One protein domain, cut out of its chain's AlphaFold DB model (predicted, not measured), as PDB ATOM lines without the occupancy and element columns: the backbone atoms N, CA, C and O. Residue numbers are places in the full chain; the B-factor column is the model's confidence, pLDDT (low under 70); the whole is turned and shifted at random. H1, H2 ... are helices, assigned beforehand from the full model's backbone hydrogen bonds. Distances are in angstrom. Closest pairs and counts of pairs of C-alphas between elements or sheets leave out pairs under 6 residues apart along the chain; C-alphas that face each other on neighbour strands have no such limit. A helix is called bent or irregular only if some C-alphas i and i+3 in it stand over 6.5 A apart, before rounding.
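What this domain is: This is residues 668 to 806 of the 807 residues of the protein "protein PAT1 homolog 1-like isoform X2" of Actinia tenebrosa (UniProt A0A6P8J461). Five helices, H2, H4, H5, H7 and H8, make an up-and-down bundle, each running against the one before it, with H4 in its middle. H1 lies side by side with H4 on the outside, the short helices H3 and H6 sit toward one end, and residues 736 to 741 stick out at the other. The printed part has 139 residues, with eight named helices, H1 to H8 in that order, and no named strand; its class is all helix. It is compact, with a radius of gyration of the C-alphas of 15.0 A and spans of 50 by 34 by 29 A.

How they stand to each other: The longest helix, H5, residues 741 to 759, touches H2, residues 688 to 700, at a steep tilt of 39 degrees; their closest C-alphas, Val 699 and Ile 749, are 7.0 A apart. With residues 754 to 758 alone H5 touches H8, residues 788 to 803, closest at the C-alphas of Ser 758 and Leu 791, 6.5 A. H5 and the hub, H4, residues 716 to 731, are near each other. H4 touches H7, residues 769 to 781, the same way at a shallow tilt of 23 degrees, with the C-alphas of Ala 720 and Gly 771 closest at 4.5 A. H1, residues 672 to 685, touches H4 the same way at a shallow tilt of 10 degrees, closest at Pro 673 and Phe 717, whose C-alphas are 5.4 A apart. H2 touches H4 opposite ways at a steep tilt of 42 degrees, closest at the C-alphas of Val 691 and Leu 725, 6.2 A. H7 and H8 form a helical hairpin, with the C-alphas of Gly 780 and Lys 788 closest at 7.0 A. H3, residues 708 to 713, touches H5, closest at the C-alphas of Ser 710 and Glu 756, 6.6 A, and touches H4 only at the corner. H6, residues 762 to 767, touches H8, closest at the C-alphas of Ala 766 and Ala 798, 4.6 A. Every O i to N i+4 pair is within hydrogen-bond range in H2, H3, H4, H5 and H8, against 7 of 10 in H1, 1 of 2 in H6 and 8 of 9 in H7.

Where its parts are: H1 begins at C-alpha 672 (163.271, 142.772, 241.073) and is only just irregular, with C-alphas 674 and 677 6.7 A apart. H5 is 27.1 A long, H8 23.1 A and H4 22.7 A. H8 ends at C-alpha 803 (171.521, 164.734, 234.452).

The domain as a whole: The C-alphas of Asp 737 and Lys 806 are the farthest apart, 50.8 A. The printed part has no cut and no long link. Mean pLDDT of the printed part is 76.1; residues under 70 include 701 to 707, 733 to 742 and 782 to 789.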
ATOM      1  N   GLN A 668     159.561 142.534 231.735       65.75
ATOM      2  CA  GLN A 668     158.163 142.982 231.595       65.75
ATOM      3  C   GLN A 668     157.514 143.416 232.919       65.75
ATOM      4  O   GLN A 668     156.431 143.993 232.902       65.75
ATOM      5  N   ASP A 669     158.123 143.087 234.057       74.06
ATOM      6  CA  ASP A 669     157.520 143.237 235.385       74.06
ATOM      7  C   ASP A 669     158.168 144.347 236.219       74.06
ATOM      8  O   ASP A 669     157.471 144.945 237.041       74.06
ATOM      9  N   GLU A 670     159.480 144.550 236.039       78.06
ATOM     10  CA  GLU A 670     160.350 145.491 236.766       78.06
ATOM     11  C   GLU A 670     160.219 145.420 238.305       78.06
ATOM     12  O   GLU A 670     160.398 146.409 239.016       78.06
ATOM     13  N   LEU A 671     159.922 144.230 238.850       81.56
ATOM     14  CA  LEU A 671     159.706 144.031 240.291       81.56
ATOM     15  C   LEU A 671     160.947 143.558 241.056       81.56
ATOM     16  O   LEU A 671     160.925 143.561 242.290       81.56
ATOM     17  N   LEU A 672     162.038 143.173 240.383       81.19
ATOM     18  CA  LEU A 672     163.271 142.772 241.073       81.19
ATOM     19  C   LEU A 672     163.838 143.815 242.064       81.19
ATOM     20  O   LEU A 672     164.379 143.382 243.085       81.19
ATOM     21  N   PRO A 673     163.698 145.147 241.881       83.56
ATOM     22  CA  PRO A 673     164.145 146.121 242.878       83.56
ATOM     23  C   PRO A 673     163.557 145.924 244.287       83.56
ATOM     24  O   PRO A 673     164.229 146.240 245.269       83.56
ATOM     25  N   LEU A 674     162.362 145.329 244.419       84.19
ATOM     26  CA  LEU A 674     161.754 145.011 245.722       84.19
ATOM     27  C   LEU A 674     162.585 144.011 246.542       84.19
ATOM     28  O   LEU A 674     162.559 144.043 247.771       84.19
ATOM     29  N   LEU A 675     163.350 143.142 245.876       85.38
ATOM     30  CA  LEU A 675     164.195 142.132 246.516       85.38
ATOM     31  C   LEU A 675     165.540 142.681 247.009       85.38
ATOM     32  O   LEU A 675     166.208 141.994 247.778       85.38
ATOM     33  N   ILE A 676     165.928 143.908 246.633       84.62
ATOM     34  CA  ILE A 676     167.206 144.515 247.045       84.62
ATOM     35  C   ILE A 676     167.291 144.623 248.573       84.62
ATOM     36  O   ILE A 676     168.277 144.190 249.166       84.62
ATOM     37  N   ASN A 677     166.251 145.159 249.221       86.81
ATOM     38  CA  ASN A 677     166.260 145.384 250.669       86.81
ATOM     39  C   ASN A 677     166.209 144.068 251.479       86.81
ATOM     40  O   ASN A 677     167.023 143.919 252.393       86.81
ATOM     41  N   PRO A 678     165.333 143.088 251.164       85.94
ATOM     42  CA  PRO A 678     165.372 141.774 251.801       85.94
ATOM     43  C   PRO A 678     166.706 141.044 251.592       85.94
ATOM     44  O   PRO A 678     167.292 140.579 252.567       85.94
ATOM     45  N   LEU A 679     167.223 140.964 250.356       85.88
ATOM     46  CA  LEU A 679     168.485 140.259 250.086       85.88
ATOM     47  C   LEU A 679     169.680 140.959 250.741       85.88
ATOM     48  O   LEU A 679     170.567 140.271 251.234       85.88
ATOM     49  N   GLY A 680     169.683 142.293 250.822       84.00
ATOM     50  CA  GLY A 680     170.685 143.050 251.576       84.00
ATOM     51  C   GLY A 680     170.758 142.612 253.042       84.00
ATOM     52  O   GLY A 680     171.839 142.283 253.522       84.00
ATOM     53  N   ARG A 681     169.606 142.482 253.719       84.81
ATOM     54  CA  ARG A 681     169.539 141.978 255.105       84.81
ATOM     55  C   ARG A 681     170.071 140.549 255.240       84.81
ATOM     56  O   ARG A 681     170.746 140.250 256.219       84.81
ATOM     57  N   VAL A 682     169.799 139.675 254.267       85.50
ATOM     58  CA  VAL A 682     170.364 138.312 254.261       85.50
ATOM     59  C   VAL A 682     171.877 138.348 254.073       85.50
ATOM     60  O   VAL A 682     172.580 137.675 254.813       85.50
ATOM     61  N   VAL A 683     172.399 139.161 253.149       86.50
ATOM     62  CA  VAL A 683     173.848 139.331 252.934       86.50
ATOM     63  C   VAL A 683     174.545 139.888 254.184       86.50
ATOM     64  O   VAL A 683     175.632 139.426 254.531       86.50
ATOM     65  N   ASP A 684     173.919 140.823 254.902       85.06
ATOM     66  CA  ASP A 684     174.456 141.371 256.153       85.06
ATOM     67  C   ASP A 684     174.568 140.309 257.265       85.06
ATOM     68  O   ASP A 684     175.529 140.342 258.039       85.06
ATOM     69  N   VAL A 685     173.651 139.337 257.322       84.38
ATOM     70  CA  VAL A 685     173.663 138.228 258.302       84.38
ATOM     71  C   VAL A 685     174.488 137.022 257.819       84.38
ATOM     72  O   VAL A 685     175.006 136.272 258.644       84.38
ATOM     73  N   ALA A 686     174.669 136.853 256.507       85.19
ATOM     74  CA  ALA A 686     175.274 135.667 255.907       85.19
ATOM     75  C   ALA A 686     176.746 135.418 256.291       85.19
ATOM     76  O   ALA A 686     177.549 136.334 256.515       85.19
ATOM     77  N   THR A 687     177.097 134.133 256.281       84.88
ATOM     78  CA  THR A 687     178.440 133.588 256.494       84.88
ATOM     79  C   THR A 687     179.401 134.023 255.383       84.88
ATOM     80  O   THR A 687     179.056 133.995 254.201       84.88
ATOM     81  N   ALA A 688     180.638 134.388 255.741       80.75
ATOM     82  CA  ALA A 688     181.633 134.907 254.793       80.75
ATOM     83  C   ALA A 688     181.884 133.964 253.597       80.75
ATOM     84  O   ALA A 688     181.920 134.411 252.454       80.75
ATOM     85  N   GLU A 689     181.981 132.654 253.838       81.12
ATOM     86  CA  GLU A 689     182.186 131.646 252.786       81.12
ATOM     87  C   GLU A 689     181.040 131.627 251.763       81.12
ATOM     88  O   GLU A 689     181.278 131.584 250.554       81.12
ATOM     89  N   VAL A 690     179.794 131.752 252.233       82.75
ATOM     90  CA  VAL A 690     178.593 131.828 251.387       82.75
ATOM     91  C   VAL A 690     178.579 133.108 250.555       82.75
ATOM     92  O   VAL A 690     178.246 133.063 249.368       82.75
ATOM     93  N   VAL A 691     178.969 134.242 251.141       84.81
ATOM     94  CA  VAL A 691     179.071 135.532 250.438       84.81
ATOM     95  C   VAL A 691     180.110 135.446 249.318       84.81
ATOM     96  O   VAL A 691     179.815 135.822 248.184       84.81
ATOM     97  N   PHE A 692     181.288 134.881 249.590       80.94
ATOM     98  CA  PHE A 692     182.343 134.713 248.587       80.94
ATOM     99  C   PHE A 692     181.985 133.700 247.494       80.94
ATOM    100  O   PHE A 692     182.239 133.954 246.315       80.94
ATOM    101  N   ARG A 693     181.331 132.585 247.843       82.38
ATOM    102  CA  ARG A 693     180.808 131.623 246.861       82.38
ATOM    103  C   ARG A 693     179.738 132.267 245.966       82.38
ATOM    104  O   ARG A 693     179.799 132.132 244.747       82.38
ATOM    105  N   SER A 694     178.818 133.034 246.553       83.06
ATOM    106  CA  SER A 694     177.782 133.786 245.828       83.06
ATOM    107  C   SER A 694     178.385 134.837 244.894       83.06
ATOM    108  O   SER A 694     177.985 134.936 243.736       83.06
ATOM    109  N   LEU A 695     179.402 135.569 245.357       84.06
ATOM    110  CA  LEU A 695     180.146 136.534 244.550       84.06
ATOM    111  C   LEU A 695     180.850 135.855 243.364       84.06
ATOM    112  O   LEU A 695     180.746 136.341 242.239       84.06
ATOM    113  N   LYS A 696     181.489 134.695 243.581       82.19
ATOM    114  CA  LYS A 696     182.096 133.889 242.508       82.19
ATOM    115  C   LYS A 696     181.065 133.505 241.438       82.19
ATOM    116  O   LYS A 696     181.371 133.613 240.253       82.19
ATOM    117  N   TYR A 697     179.848 133.120 241.833       82.50
ATOM    118  CA  TYR A 697     178.768 132.816 240.889       82.50
ATOM    119  C   TYR A 697     178.290 134.041 240.094       82.50
ATOM    120  O   TYR A 697     178.089 133.930 238.887       82.50
ATOM    121  N   VAL A 698     178.152 135.212 240.726       83.38
ATOM    122  CA  VAL A 698     177.747 136.455 240.033       83.38
ATOM    123  C   VAL A 698     178.825 136.946 239.055       83.38
ATOM    124  O   VAL A 698     178.494 137.550 238.038       83.38
ATOM    125  N   VAL A 699     180.103 136.677 239.345       79.19
ATOM    126  CA  VAL A 699     181.261 137.153 238.567       79.19
ATOM    127  C   VAL A 699     181.625 136.217 237.411       79.19
ATOM    128  O   VAL A 699     181.792 136.683 236.286       79.19
ATOM    129  N   TYR A 700     181.727 134.909 237.665       75.50
ATOM    130  CA  TYR A 700     182.194 133.917 236.684       75.50
ATOM    131  C   TYR A 700     181.080 133.029 236.101       75.50
ATOM    132  O   TYR A 700     181.317 132.315 235.133       75.50
ATOM    133  N   GLY A 701     179.864 133.066 236.659       68.31
ATOM    134  CA  GLY A 701     178.718 132.303 236.152       68.31
ATOM    135  C   GLY A 701     178.838 130.785 236.334       68.31
ATOM    136  O   GLY A 701     179.665 130.282 237.094       68.31
ATOM    137  N   ASN A 702     177.996 130.034 235.615       61.47
ATOM    138  CA  ASN A 702     177.993 128.563 235.597       61.47
ATOM    139  C   ASN A 702     179.027 127.992 234.594       61.47
ATOM    140  O   ASN A 702     178.708 127.106 233.810       61.47
ATOM    141  N   ASN A 703     180.270 128.488 234.620       53.25
ATOM    142  CA  ASN A 703     181.354 128.122 233.686       53.25
ATOM    143  C   ASN A 703     181.097 128.452 232.194       53.25
ATOM    144  O   ASN A 703     181.840 127.983 231.332       53.25
ATOM    145  N   ASP A 704     180.081 129.261 231.877       52.88
ATOM    146  CA  ASP A 704     179.846 129.760 230.516       52.88
ATOM    147  C   ASP A 704     180.913 130.803 230.112       52.88
ATOM    148  O   ASP A 704     181.325 131.616 230.941       52.88
ATOM    149  N   PRO A 705     181.342 130.852 228.836       49.34
ATOM    150  CA  PRO A 705     182.421 131.739 228.384       49.34
ATOM    151  C   PRO A 705     182.012 133.214 228.217       49.34
ATOM    152  O   PRO A 705     182.865 134.051 227.927       49.34
ATOM    153  N   ALA A 706     180.725 133.544 228.355       56.53
ATOM    154  CA  ALA A 706     180.232 134.918 228.331       56.53
ATOM    155  C   ALA A 706     180.146 135.456 229.765       56.53
ATOM    156  O   ALA A 706     179.449 134.867 230.593       56.53
ATOM    157  N   SER A 707     180.813 136.578 230.059       63.00
ATOM    158  CA  SER A 707     180.800 137.155 231.404       63.00
ATOM    159  C   SER A 707     179.362 137.537 231.811       63.00
ATOM    160  O   SER A 707     178.721 138.371 231.162       63.00
ATOM    161  N   PRO A 708     178.806 136.962 232.899       71.12
ATOM    162  CA  PRO A 708     177.474 137.345 233.375       71.12
ATOM    163  C   PRO A 708     177.442 138.809 233.838       71.12
ATOM    164  O   PRO A 708     176.384 139.443 233.805       71.12
ATOM    165  N   LEU A 709     178.605 139.354 234.220       78.94
ATOM    166  CA  LEU A 709     178.786 140.706 234.737       78.94
ATOM    167  C   LEU A 709     178.217 141.793 233.830       78.94
ATOM    168  O   LEU A 709     177.517 142.656 234.344       78.94
ATOM    169  N   SER A 710     178.406 141.734 232.509       78.81
ATOM    170  CA  SER A 710     177.833 142.741 231.600       78.81
ATOM    171  C   SER A 710     176.296 142.814 231.704       78.81
ATOM    172  O   SER A 710     175.714 143.896 231.782       78.81
ATOM    173  N   SER A 711     175.617 141.664 231.837       79.56
ATOM    174  CA  SER A 711     174.156 141.607 232.051       79.56
ATOM    175  C   SER A 711     173.730 141.998 233.473       79.56
ATOM    176  O   SER A 711     172.647 142.549 233.659       79.56
ATOM    177  N   VAL A 712     174.563 141.720 234.481       83.94
ATOM    178  CA  VAL A 712     174.322 142.090 235.890       83.94
ATOM    179  C   VAL A 712     174.489 143.600 236.096       83.94
ATOM    180  O   VAL A 712     173.658 144.221 236.752       83.94
ATOM    181  N   LEU A 713     175.516 144.202 235.491       81.88
ATOM    182  CA  LEU A 713     175.806 145.636 235.534       81.88
ATOM    183  C   LEU A 713     174.829 146.471 234.685       81.88
ATOM    184  O   LEU A 713     174.659 147.664 234.929       81.88
ATOM    185  N   ALA A 714     174.137 145.853 233.724       80.62
ATOM    186  CA  ALA A 714     173.074 146.497 232.955       80.62
ATOM    187  C   ALA A 714     171.746 146.669 233.728       80.62
ATOM    188  O   ALA A 714     170.886 147.423 233.272       80.62
ATOM    189  N   ASN A 715     171.556 146.014 234.886       84.69
ATOM    190  CA  ASN A 715     170.307 146.051 235.663       84.69
ATOM    191  C   ASN A 715     170.531 146.589 237.092       84.69
ATOM    192  O   ASN A 715     171.411 146.116 237.811       84.69
ATOM    193  N   GLN A 716     169.680 147.523 237.539       83.38
ATOM    194  CA  GLN A 716     169.658 148.067 238.904       83.38
ATOM    195  C   GLN A 716     169.719 146.989 240.000       83.38
ATOM    196  O   GLN A 716     170.477 147.138 240.959       83.38
ATOM    197  N   PHE A 717     168.955 145.900 239.861       85.81
ATOM    198  CA  PHE A 717     168.950 144.790 240.817       85.81
ATOM    199  C   PHE A 717     170.313 144.092 240.895       85.81
ATOM    200  O   PHE A 717     170.830 143.861 241.987       85.81
ATOM    201  N   GLY A 718     170.912 143.801 239.737       85.75
ATOM    202  CA  GLY A 718     172.200 143.117 239.645       85.75
ATOM    203  C   GLY A 718     173.333 143.929 240.273       85.75
ATOM    204  O   GLY A 718     174.070 143.405 241.108       85.75
ATOM    205  N   ILE A 719     173.417 145.225 239.949       84.00
ATOM    206  CA  ILE A 719     174.399 146.144 240.547       84.00
ATOM    207  C   ILE A 719     174.208 146.236 242.065       84.00
ATOM    208  O   ILE A 719     175.187 146.174 242.809       84.00
ATOM    209  N   ALA A 720     172.966 146.365 242.543       85.00
ATOM    210  CA  ALA A 720     172.689 146.494 243.970       85.00
ATOM    211  C   ALA A 720     173.114 145.239 244.752       85.00
ATOM    212  O   ALA A 720     173.848 145.360 245.735       85.00
ATOM    213  N   VAL A 721     172.747 144.038 244.283       87.31
ATOM    214  CA  VAL A 721     173.168 142.764 244.897       87.31
ATOM    215  C   VAL A 721     174.692 142.614 244.874       87.31
ATOM    216  O   VAL A 721     175.283 142.289 245.904       87.31
ATOM    217  N   LEU A 722     175.346 142.921 243.746       87.25
ATOM    218  CA  LEU A 722     176.807 142.898 243.627       87.25
ATOM    219  C   LEU A 722     177.474 143.867 244.619       87.25
ATOM    220  O   LEU A 722     178.437 143.493 245.284       87.25
ATOM    221  N   SER A 723     176.941 145.084 244.775       84.56
ATOM    222  CA  SER A 723     177.473 146.085 245.710       84.56
ATOM    223  C   SER A 723     177.366 145.642 247.175       84.56
ATOM    224  O   SER A 723     178.326 145.796 247.930       84.56
ATOM    225  N   SER A 724     176.248 145.016 247.565       85.88
ATOM    226  CA  SER A 724     176.043 144.474 248.913       85.88
ATOM    227  C   SER A 724     176.972 143.293 249.198       85.88
ATOM    228  O   SER A 724     177.604 143.256 250.254       85.88
ATOM    229  N   LEU A 725     177.117 142.366 248.242       86.12
ATOM    230  CA  LEU A 725     178.051 141.238 248.349       86.12
ATOM    231  C   LEU A 725     179.500 141.724 248.487       86.12
ATOM    232  O   LEU A 725     180.197 141.276 249.393       86.12
ATOM    233  N   LEU A 726     179.938 142.675 247.653       84.38
ATOM    234  CA  LEU A 726     181.284 143.257 247.731       84.38
ATOM    235  C   LEU A 726     181.516 144.004 249.055       84.38
ATOM    236  O   LEU A 726     182.573 143.847 249.662       84.38
ATOM    237  N   LYS A 727     180.533 144.775 249.543       84.81
ATOM    238  CA  LYS A 727     180.624 145.499 250.823       84.81
ATOM    239  C   LYS A 727     180.824 144.536 251.995       84.81
ATOM    240  O   LYS A 727     181.699 144.753 252.834       84.81
ATOM    241  N   LYS A 728     180.018 143.471 252.046       82.06
ATOM    242  CA  LYS A 728     180.104 142.429 253.074       82.06
ATOM    243  C   LYS A 728     181.421 141.663 252.969       82.06
ATOM    244  O   LYS A 728     182.106 141.533 253.974       82.06
ATOM    245  N   ALA A 729     181.811 141.248 251.764       81.69
ATOM    246  CA  ALA A 729     183.069 140.555 251.499       81.69
ATOM    247  C   ALA A 729     184.301 141.363 251.948       81.69
ATOM    248  O   ALA A 729     185.146 140.822 252.653       81.69
ATOM    249  N   ASN A 730     184.353 142.669 251.648       80.00
ATOM    250  CA  ASN A 730     185.430 143.567 252.092       80.00
ATOM    251  C   ASN A 730     185.455 143.766 253.625       80.00
ATOM    252  O   ASN A 730     186.496 144.048 254.209       80.00
ATOM    253  N   SER A 731     184.306 143.608 254.291       79.00
ATOM    254  CA  SER A 731     184.170 143.732 255.753       79.00
ATOM    255  C   SER A 731     184.395 142.409 256.505       79.00
ATOM    256  O   SER A 731     184.495 142.406 257.731       79.00
ATOM    257  N   SER A 732     184.425 141.274 255.802       73.88
ATOM    258  CA  SER A 732     184.474 139.937 256.395       73.88
ATOM    259  C   SER A 732     185.907 139.426 256.540       73.88
ATOM    260  O   SER A 732     186.562 139.064 255.567       73.88
ATOM    261  N   THR A 733     186.375 139.297 257.781       58.78
ATOM    262  CA  THR A 733     187.626 138.595 258.095       58.78
ATOM    263  C   THR A 733     187.422 137.080 258.033       58.78
ATOM    264  O   THR A 733     186.607 136.537 258.781       58.78
ATOM    265  N   PHE A 734     188.173 136.386 257.178       61.00
ATOM    266  CA  PHE A 734     188.076 134.931 257.032       61.00
ATOM    267  C   PHE A 734     188.652 134.142 258.227       61.00
ATOM    268  O   PHE A 734     189.652 134.568 258.817       61.00
ATOM    269  N   PRO A 735     188.095 132.952 258.542       55.75
ATOM    270  CA  PRO A 735     188.753 131.976 259.408       55.75
ATOM    271  C   PRO A 735     190.096 131.511 258.810       55.75
ATOM    272  O   PRO A 735     190.354 131.625 257.613       55.75
ATOM    273  N   SER A 736     191.006 131.056 259.674       52.66
ATOM    274  CA  SER A 736     192.452 131.193 259.429       52.66
ATOM    275  C   SER A 736     193.106 130.234 258.426       52.66
ATOM    276  O   SER A 736     194.280 130.453 258.123       52.66
ATOM    277  N   ASP A 737     192.402 129.229 257.907       56.44
ATOM    278  CA  ASP A 737     193.047 128.079 257.251       56.44
ATOM    279  C   ASP A 737     193.389 128.294 255.762       56.44
ATOM    280  O   ASP A 737     194.327 127.686 255.257       56.44
ATOM    281  N   ASN A 738     192.718 129.227 255.072       54.62
ATOM    282  CA  ASN A 738     192.844 129.452 253.617       54.62
ATOM    283  C   ASN A 738     193.391 130.856 253.255       54.62
ATOM    284  O   ASN A 738     193.061 131.437 252.216       54.62
ATOM    285  N   LYS A 739     194.232 131.429 254.126       56.16
ATOM    286  CA  LYS A 739     194.676 132.841 254.086       56.16
ATOM    287  C   LYS A 739     195.389 133.315 252.815       56.16
ATOM    288  O   LYS A 739     195.486 134.521 252.627       56.16
ATOM    289  N   GLU A 740     195.895 132.425 251.965       58.53
ATOM    290  CA  GLU A 740     196.643 132.806 250.757       58.53
ATOM    291  C   GLU A 740     195.859 132.707 249.444       58.53
ATOM    292  O   GLU A 740     196.213 133.395 248.487       58.53
ATOM    293  N   GLU A 741     194.831 131.863 249.363       65.12
ATOM    294  CA  GLU A 741     194.050 131.677 248.132       65.12
ATOM    295  C   GLU A 741     192.870 132.655 248.064       65.12
ATOM    296  O   GLU A 741     192.577 133.210 247.002       65.12
ATOM    297  N   TYR A 742     192.246 132.959 249.207       68.00
ATOM    298  CA  TYR A 742     191.170 133.948 249.284       68.00
ATOM    299  C   TYR A 742     191.567 135.381 248.890       68.00
ATOM    300  O   TYR A 742     190.834 135.949 248.085       68.00
ATOM    301  N   PRO A 743     192.691 135.986 249.335       71.12
ATOM    302  CA  PRO A 743     193.071 137.314 248.845       71.12
ATOM    303  C   PRO A 743     193.378 137.301 247.341       71.12
ATOM    304  O   PRO A 743     192.888 138.153 246.618       71.12
ATOM    305  N   LYS A 744     194.077 136.278 246.823       74.31
ATOM    306  CA  LYS A 744     194.388 136.173 245.383       74.31
ATOM    307  C   LYS A 744     193.120 136.048 244.523       74.31
ATOM    308  O   LYS A 744     193.036 136.640 243.450       74.31
ATOM    309  N   THR A 745     192.124 135.291 244.988       75.69
ATOM    310  CA  THR A 745     190.831 135.151 244.292       75.69
ATOM    311  C   THR A 745     189.933 136.380 244.464       75.69
ATOM    312  O   THR A 745     189.245 136.751 243.516       75.69
ATOM    313  N   TRP A 746     189.986 137.062 245.611       81.31
ATOM    314  CA  TRP A 746     189.352 138.365 245.831       81.31
ATOM    315  C   TRP A 746     189.920 139.444 244.904       81.31
ATOM    316  O   TRP A 746     189.154 140.092 244.194       81.31
ATOM    317  N   ASP A 747     191.243 139.583 244.834       79.75
ATOM    318  CA  ASP A 747     191.923 140.558 243.979       79.75
ATOM    319  C   ASP A 747     191.594 140.317 242.499       79.75
ATOM    320  O   ASP A 747     191.327 141.264 241.754       79.75
ATOM    321  N   ALA A 748     191.532 139.046 242.078       80.75
ATOM    322  CA  ALA A 748     191.094 138.658 240.738       80.75
ATOM    323  C   ALA A 748     189.619 139.020 240.470       80.75
ATOM    324  O   ALA A 748     189.306 139.535 239.396       80.75
ATOM    325  N   ILE A 749     188.724 138.805 241.441       80.94
ATOM    326  CA  ILE A 749     187.309 139.194 241.351       80.94
ATOM    327  C   ILE A 749     187.161 140.718 241.250       80.94
ATOM    328  O   ILE A 749     186.488 141.202 240.342       80.94
ATOM    329  N   VAL A 750     187.800 141.481 242.141       81.88
ATOM    330  CA  VAL A 750     187.732 142.952 242.159       81.88
ATOM    331  C   VAL A 750     188.298 143.530 240.860       81.88
ATOM    332  O   VAL A 750     187.681 144.415 240.269       81.88
ATOM    333  N   SER A 751     189.408 142.979 240.361       79.25
ATOM    334  CA  SER A 751     190.001 143.380 239.079       79.25
ATOM    335  C   SER A 751     189.087 143.069 237.888       79.25
ATOM    336  O   SER A 751     188.947 143.906 236.996       79.25
ATOM    337  N   GLN A 752     188.422 141.906 237.875       81.50
ATOM    338  CA  GLN A 752     187.465 141.555 236.821       81.50
ATOM    339  C   GLN A 752     186.229 142.465 236.857       81.50
ATOM    340  O   GLN A 752     185.814 142.959 235.812       81.50
ATOM    341  N   VAL A 753     185.672 142.744 238.042       82.19
ATOM    342  CA  VAL A 753     184.530 143.663 238.201       82.19
ATOM    343  C   VAL A 753     184.897 145.084 237.768       82.19
ATOM    344  O   VAL A 753     184.118 145.710 237.053       82.19
ATOM    345  N   ALA A 754     186.080 145.587 238.137       80.75
ATOM    346  CA  ALA A 754     186.548 146.908 237.714       80.75
ATOM    347  C   ALA A 754     186.731 146.998 236.187       80.75
ATOM    348  O   ALA A 754     186.311 147.979 235.573       80.75
ATOM    349  N   LYS A 755     187.295 145.954 235.562       81.31
ATOM    350  CA  LYS A 755     187.458 145.870 234.105       81.31
ATOM    351  C   LYS A 755     186.111 145.849 233.377       81.31
ATOM    352  O   LYS A 755     185.907 146.638 232.460       81.31
ATOM    353  N   GLU A 756     185.182 144.994 233.794       79.56
ATOM    354  CA  GLU A 756     183.847 144.890 233.184       79.56
ATOM    355  C   GLU A 756     183.037 146.182 233.385       79.56
ATOM    356  O   GLU A 756     182.345 146.626 232.474       79.56
ATOM    357  N   PHE A 757     183.183 146.864 234.529       79.56
ATOM    358  CA  PHE A 757     182.560 148.172 234.753       79.56
ATOM    359  C   PHE A 757     183.049 149.251 233.772       79.56
ATOM    360  O   PHE A 757     182.268 150.127 233.404       79.56
ATOM    361  N   SER A 758     184.314 149.190 233.337       78.31
ATOM    362  CA  SER A 758     184.860 150.099 232.317       78.31
ATOM    363  C   SER A 758     184.458 149.755 230.872       78.31
ATOM    364  O   SER A 758     184.638 150.588 229.990       78.31
ATOM    365  N   ASP A 759     183.908 148.559 230.629       79.50
ATOM    366  CA  ASP A 759     183.447 148.097 229.305       79.50
ATOM    367  C   ASP A 759     181.928 148.308 229.101       79.50
ATOM    368  O   ASP A 759     181.444 148.492 227.983       79.50
ATOM    369  N   VAL A 760     181.148 148.330 230.189       79.50
ATOM    370  CA  VAL A 760     179.693 148.576 230.155       79.50
ATOM    371  C   VAL A 760     179.391 150.016 229.713       79.50
ATOM    372  O   VAL A 760     179.923 150.955 230.290       79.50
ATOM    373  N   PRO A 761     178.477 150.265 228.756       76.62
ATOM    374  CA  PRO A 761     178.233 151.617 228.261       76.62
ATOM    375  C   PRO A 761     177.604 152.541 229.316       76.62
ATOM    376  O   PRO A 761     176.554 152.240 229.892       76.62
ATOM    377  N   VAL A 762     178.189 153.735 229.461       76.75
ATOM    378  CA  VAL A 762     177.797 154.829 230.375       76.75
ATOM    379  C   VAL A 762     176.275 155.043 230.484       76.75
ATOM    380  O   VAL A 762     175.744 155.190 231.583       76.75
ATOM    381  N   LYS A 763     175.541 154.989 229.360       74.00
ATOM    382  CA  LYS A 763     174.077 155.194 229.312       74.00
ATOM    383  C   LYS A 763     173.261 154.150 230.091       74.00
ATOM    384  O   LYS A 763     172.139 154.448 230.491       74.00
ATOM    385  N   LEU A 764     173.783 152.935 230.290       74.88
ATOM    386  CA  LEU A 764     173.136 151.913 231.125       74.88
ATOM    387  C   LEU A 764     173.435 152.143 232.612       74.88
ATOM    388  O   LEU A 764     172.539 152.018 233.444       74.88
ATOM    389  N   LEU A 765     174.659 152.569 232.941       73.75
ATOM    390  CA  LEU A 765     175.043 152.937 234.308       73.75
ATOM    391  C   LEU A 765     174.239 154.150 234.808       73.75
ATOM    392  O   LEU A 765     173.719 154.117 235.921       73.75
ATOM    393  N   ALA A 766     174.046 155.162 233.952       68.75
ATOM    394  CA  ALA A 766     173.269 156.373 234.230       68.75
ATOM    395  C   ALA A 766     171.820 156.093 234.683       68.75
ATOM    396  O   ALA A 766     171.289 156.791 235.551       68.75
ATOM    397  N   LYS A 767     171.186 155.037 234.152       74.94
ATOM    398  CA  LYS A 767     169.842 154.602 234.577       74.94
ATOM    399  C   LYS A 767     169.846 153.970 235.971       74.94
ATOM    400  O   LYS A 767     168.943 154.216 236.763       74.94
ATOM    401  N   ASN A 768     170.894 153.218 236.301       73.31
ATOM    402  CA  ASN A 768     170.979 152.377 237.499       73.31
ATOM    403  C   ASN A 768     171.769 153.021 238.661       73.31
ATOM    404  O   ASN A 768     172.252 152.325 239.560       73.31
ATOM    405  N   MET A 769     171.924 154.352 238.661       70.88
ATOM    406  CA  MET A 769     172.864 155.073 239.539       70.88
ATOM    407  C   MET A 769     172.671 154.869 241.053       70.88
ATOM    408  O   MET A 769     173.620 155.068 241.819       70.88
ATOM    409  N   SER A 770     171.481 154.442 241.489       71.94
ATOM    410  CA  SER A 770     171.189 154.058 242.879       71.94
ATOM    411  C   SER A 770     172.037 152.877 243.369       71.94
ATOM    412  O   SER A 770     172.447 152.876 244.526       71.94
ATOM    413  N   GLY A 771     172.344 151.908 242.499       69.25
ATOM    414  CA  GLY A 771     173.257 150.795 242.793       69.25
ATOM    415  C   GLY A 771     174.722 151.106 242.463       69.25
ATOM    416  O   GLY A 771     175.628 150.642 243.154       69.25
ATOM    417  N   VAL A 772     174.967 151.921 241.429       77.19
ATOM    418  CA  VAL A 772     176.330 152.253 240.969       77.19
ATOM    419  C   VAL A 772     177.107 153.045 242.021       77.19
ATOM    420  O   VAL A 772     178.283 152.766 242.241       77.19
ATOM    421  N   THR A 773     176.464 153.994 242.707       78.44
ATOM    422  CA  THR A 773     177.133 154.822 243.726       78.44
ATOM    423  C   THR A 773     177.699 153.969 244.879       78.44
ATOM    424  O   THR A 773     178.907 154.042 245.115       78.44
ATOM    425  N   PRO A 774     176.917 153.079 245.540       78.50
ATOM    426  CA  PRO A 774     177.459 152.089 246.472       78.50
ATOM    427  C   PRO A 774     178.610 151.261 245.891       78.50
ATOM    428  O   PRO A 774     179.665 151.174 246.519       78.50
ATOM    429  N   LEU A 775     178.454 150.706 244.684       80.25
ATOM    430  CA  LEU A 775     179.477 149.864 244.057       80.25
ATOM    431  C   LEU A 775     180.816 150.603 243.881       80.25
ATOM    432  O   LEU A 775     181.856 150.070 244.262       80.25
ATOM    433  N   VAL A 776     180.799 151.842 243.383       80.00
ATOM    434  CA  VAL A 776     182.015 152.653 243.191       80.00
ATOM    435  C   VAL A 776     182.653 153.047 244.529       80.00
ATOM    436  O   VAL A 776     183.879 153.029 244.632       80.00
ATOM    437  N   THR A 777     181.867 153.326 245.578       80.94
ATOM    438  CA  THR A 777     182.432 153.571 246.923       80.94
ATOM    439  C   THR A 777     183.096 152.325 247.513       80.94
ATOM    440  O   THR A 777     184.186 152.427 248.077       80.94
ATOM    441  N   VAL A 778     182.499 151.142 247.328       78.94
ATOM    442  CA  VAL A 778     183.069 149.875 247.803       78.94
ATOM    443  C   VAL A 778     184.352 149.563 247.040       78.94
ATOM    444  O   VAL A 778     185.390 149.408 247.677       78.94
ATOM    445  N   LEU A 779     184.331 149.586 245.702       78.00
ATOM    446  CA  LEU A 779     185.535 149.400 244.886       78.00
ATOM    447  C   LEU A 779     186.641 150.391 245.282       78.00
ATOM    448  O   LEU A 779     187.782 149.976 245.485       78.00
ATOM    449  N   GLY A 780     186.314 151.677 245.452       74.06
ATOM    450  CA  GLY A 780     187.267 152.714 245.862       74.06
ATOM    451  C   GLY A 780     187.926 152.459 247.225       74.06
ATOM    452  O   GLY A 780     189.083 152.835 247.413       74.06
ATOM    453  N   SER A 781     187.225 151.777 248.139       73.31
ATOM    454  CA  SER A 781     187.751 151.348 249.447       73.31
ATOM    455  C   SER A 781     188.544 150.033 249.423       73.31
ATOM    456  O   SER A 781     189.182 149.701 250.419       73.31
ATOM    457  N   CYS A 782     188.554 149.294 248.309       69.69
ATOM    458  CA  CYS A 782     189.412 148.121 248.138       69.69
ATOM    459  C   CYS A 782     190.853 148.539 247.796       69.69
ATOM    460  O   CYS A 782     191.083 149.330 246.873       69.69
ATOM    461  N   ASP A 783     191.846 147.954 248.469       61.69
ATOM    462  CA  ASP A 783     193.276 148.255 248.266       61.69
ATOM    463  C   ASP A 783     193.925 147.444 247.119       61.69
ATOM    464  O   ASP A 783     195.101 147.096 247.140       61.69
ATOM    465  N   VAL A 784     193.127 147.111 246.101       66.56
ATOM    466  CA  VAL A 784     193.540 146.281 244.961       66.56
ATOM    467  C   VAL A 784     194.115 147.160 243.846       66.56
ATOM    468  O   VAL A 784     193.601 148.248 243.562       66.56
ATOM    469  N   ALA A 785     195.171 146.679 243.187       57.59
ATOM    470  CA  ALA A 785     195.847 147.365 242.089       57.59
ATOM    471  C   ALA A 785     195.067 147.254 240.760       57.59
ATOM    472  O   ALA A 785     195.390 146.447 239.892       57.59
ATOM    473  N   TYR A 786     194.051 148.100 240.598       67.12
ATOM    474  CA  TYR A 786     193.336 148.332 239.339       67.12
ATOM    475  C   TYR A 786     193.304 149.839 239.014       67.12
ATOM    476  O   TYR A 786     193.665 150.672 239.852       67.12
ATOM    477  N   ASP A 787     192.876 150.215 237.805       69.50
ATOM    478  CA  ASP A 787     192.812 151.623 237.389       69.50
ATOM    479  C   ASP A 787     191.656 152.383 238.070       69.50
ATOM    480  O   ASP A 787     190.554 152.552 237.539       69.50
ATOM    481  N   LYS A 788     191.940 152.867 239.284       69.62
ATOM    482  CA  LYS A 788     191.051 153.725 240.077       69.62
ATOM    483  C   LYS A 788     190.723 155.052 239.375       69.62
ATOM    484  O   LYS A 788     189.676 155.622 239.673       69.62
ATOM    485  N   SER A 789     191.563 155.543 238.456       67.56
ATOM    486  CA  SER A 789     191.294 156.792 237.725       67.56
ATOM    487  C   SER A 789     190.259 156.600 236.618       67.56
ATOM    488  O   SER A 789     189.270 157.334 236.598       67.56
ATOM    489  N   SER A 790     190.406 155.558 235.795       72.44
ATOM    490  CA  SER A 790     189.415 155.173 234.783       72.44
ATOM    491  C   SER A 790     188.046 154.872 235.413       72.44
ATOM    492  O   SER A 790     187.025 155.381 234.949       72.44
ATOM    493  N   LEU A 791     188.011 154.155 236.549       77.81
ATOM    494  CA  LEU A 791     186.764 153.876 237.278       77.81
ATOM    495  C   LEU A 791     186.017 155.163 237.689       77.81
ATOM    496  O   LEU A 791     184.801 155.263 237.507       77.81
ATOM    497  N   GLN A 792     186.735 156.148 238.240       76.38
ATOM    498  CA  GLN A 792     186.152 157.416 238.699       76.38
ATOM    499  C   GLN A 792     185.744 158.329 237.535       76.38
ATOM    500  O   GLN A 792     184.707 158.992 237.608       76.38
ATOM    501  N   GLU A 793     186.509 158.346 236.442       76.44
ATOM    502  CA  GLU A 793     186.139 159.087 235.235       76.44
ATOM    503  C   GLU A 793     184.865 158.517 234.601       76.44
ATOM    504  O   GLU A 793     183.925 159.264 234.323       76.44
ATOM    505  N   HIS A 794     184.782 157.193 234.467       76.50
ATOM    506  CA  HIS A 794     183.616 156.512 233.914       76.50
ATOM    507  C   HIS A 794     182.358 156.706 234.786       76.50
ATOM    508  O   HIS A 794     181.264 156.952 234.272       76.50
ATOM    509  N   TYR A 795     182.519 156.714 236.115       79.94
ATOM    510  CA  TYR A 795     181.461 157.085 237.062       79.94
ATOM    511  C   TYR A 795     181.003 158.549 236.910       79.94
ATOM    512  O   TYR A 795     179.802 158.823 236.905       79.94
ATOM    513  N   ARG A 796     181.932 159.498 236.715       77.31
ATOM    514  CA  ARG A 796     181.599 160.913 236.471       77.31
ATOM    515  C   ARG A 796     180.828 161.109 235.161       77.31
ATOM    516  O   ARG A 796     179.885 161.897 235.121       77.31
ATOM    517  N   LEU A 797     181.182 160.370 234.108       78.00
ATOM    518  CA  LEU A 797     180.438 160.368 232.844       78.00
ATOM    519  C   LEU A 797     179.020 159.786 233.019       78.00
ATOM    520  O   LEU A 797     178.066 160.304 232.432       78.00
ATOM    521  N   ALA A 798     178.849 158.764 233.867       76.56
ATOM    522  CA  ALA A 798     177.534 158.196 234.196       76.56
ATOM    523  C   ALA A 798     176.649 159.156 235.018       76.56
ATOM    524  O   ALA A 798     175.429 159.151 234.857       76.56
ATOM    525  N   LEU A 799     177.249 160.013 235.853       76.44
ATOM    526  CA  LEU A 799     176.546 161.110 236.527       76.44
ATOM    527  C   LEU A 799     176.069 162.178 235.528       76.44
ATOM    528  O   LEU A 799     174.871 162.443 235.474       76.44
ATOM    529  N   SER A 800     176.968 162.713 234.690       75.81
ATOM    530  CA  SER A 800     176.638 163.744 233.682       75.81
ATOM    531  C   SER A 800     175.509 163.291 232.752       75.81
ATOM    532  O   SER A 800     174.500 163.972 232.590       75.81
ATOM    533  N   THR A 801     175.618 162.076 232.211       76.56
ATOM    534  CA  THR A 801     174.598 161.523 231.305       76.56
ATOM    535  C   THR A 801     173.275 161.180 231.995       76.56
ATOM    536  O   THR A 801     172.261 161.047 231.314       76.56
ATOM    537  N   ARG A 802     173.231 161.050 233.331       75.44
ATOM    538  CA  ARG A 802     171.966 160.943 234.082       75.44
ATOM    539  C   ARG A 802     171.284 162.298 234.237       75.44
ATOM    540  O   ARG A 802     170.057 162.344 234.231       75.44
ATOM    541  N   GLU A 803     172.051 163.369 234.405       71.62
ATOM    542  CA  GLU A 803     171.521 164.734 234.452       71.62
ATOM    543  C   GLU A 803     170.941 165.115 233.079       71.62
ATOM    544  O   GLU A 803     169.785 165.518 233.011       71.62
ATOM    545  N   GLU A 804     171.655 164.806 231.990       68.88
ATOM    546  CA  GLU A 804     171.181 164.936 230.595       68.88
ATOM    547  C   GLU A 804     169.954 164.065 230.249       68.88
ATOM    548  O   GLU A 804     169.251 164.348 229.285       68.88
ATOM    549  N   LEU A 805     169.701 162.977 230.989       68.56
ATOM    550  CA  LEU A 805     168.514 162.118 230.823       68.56
ATOM    551  C   LEU A 805     167.311 162.574 231.667       68.56
ATOM    552  O   LEU A 805     166.247 161.960 231.580       68.56
ATOM    553  N   LYS A 806     167.495 163.586 232.522       59.06
ATOM    554  CA  LYS A 806     166.455 164.176 233.378       59.06
ATOM    555  C   LYS A 806     166.025 165.576 232.936       59.06
ATOM    556  O   LYS A 806     164.969 166.021 233.376       59.06
TER     557      LYS A 806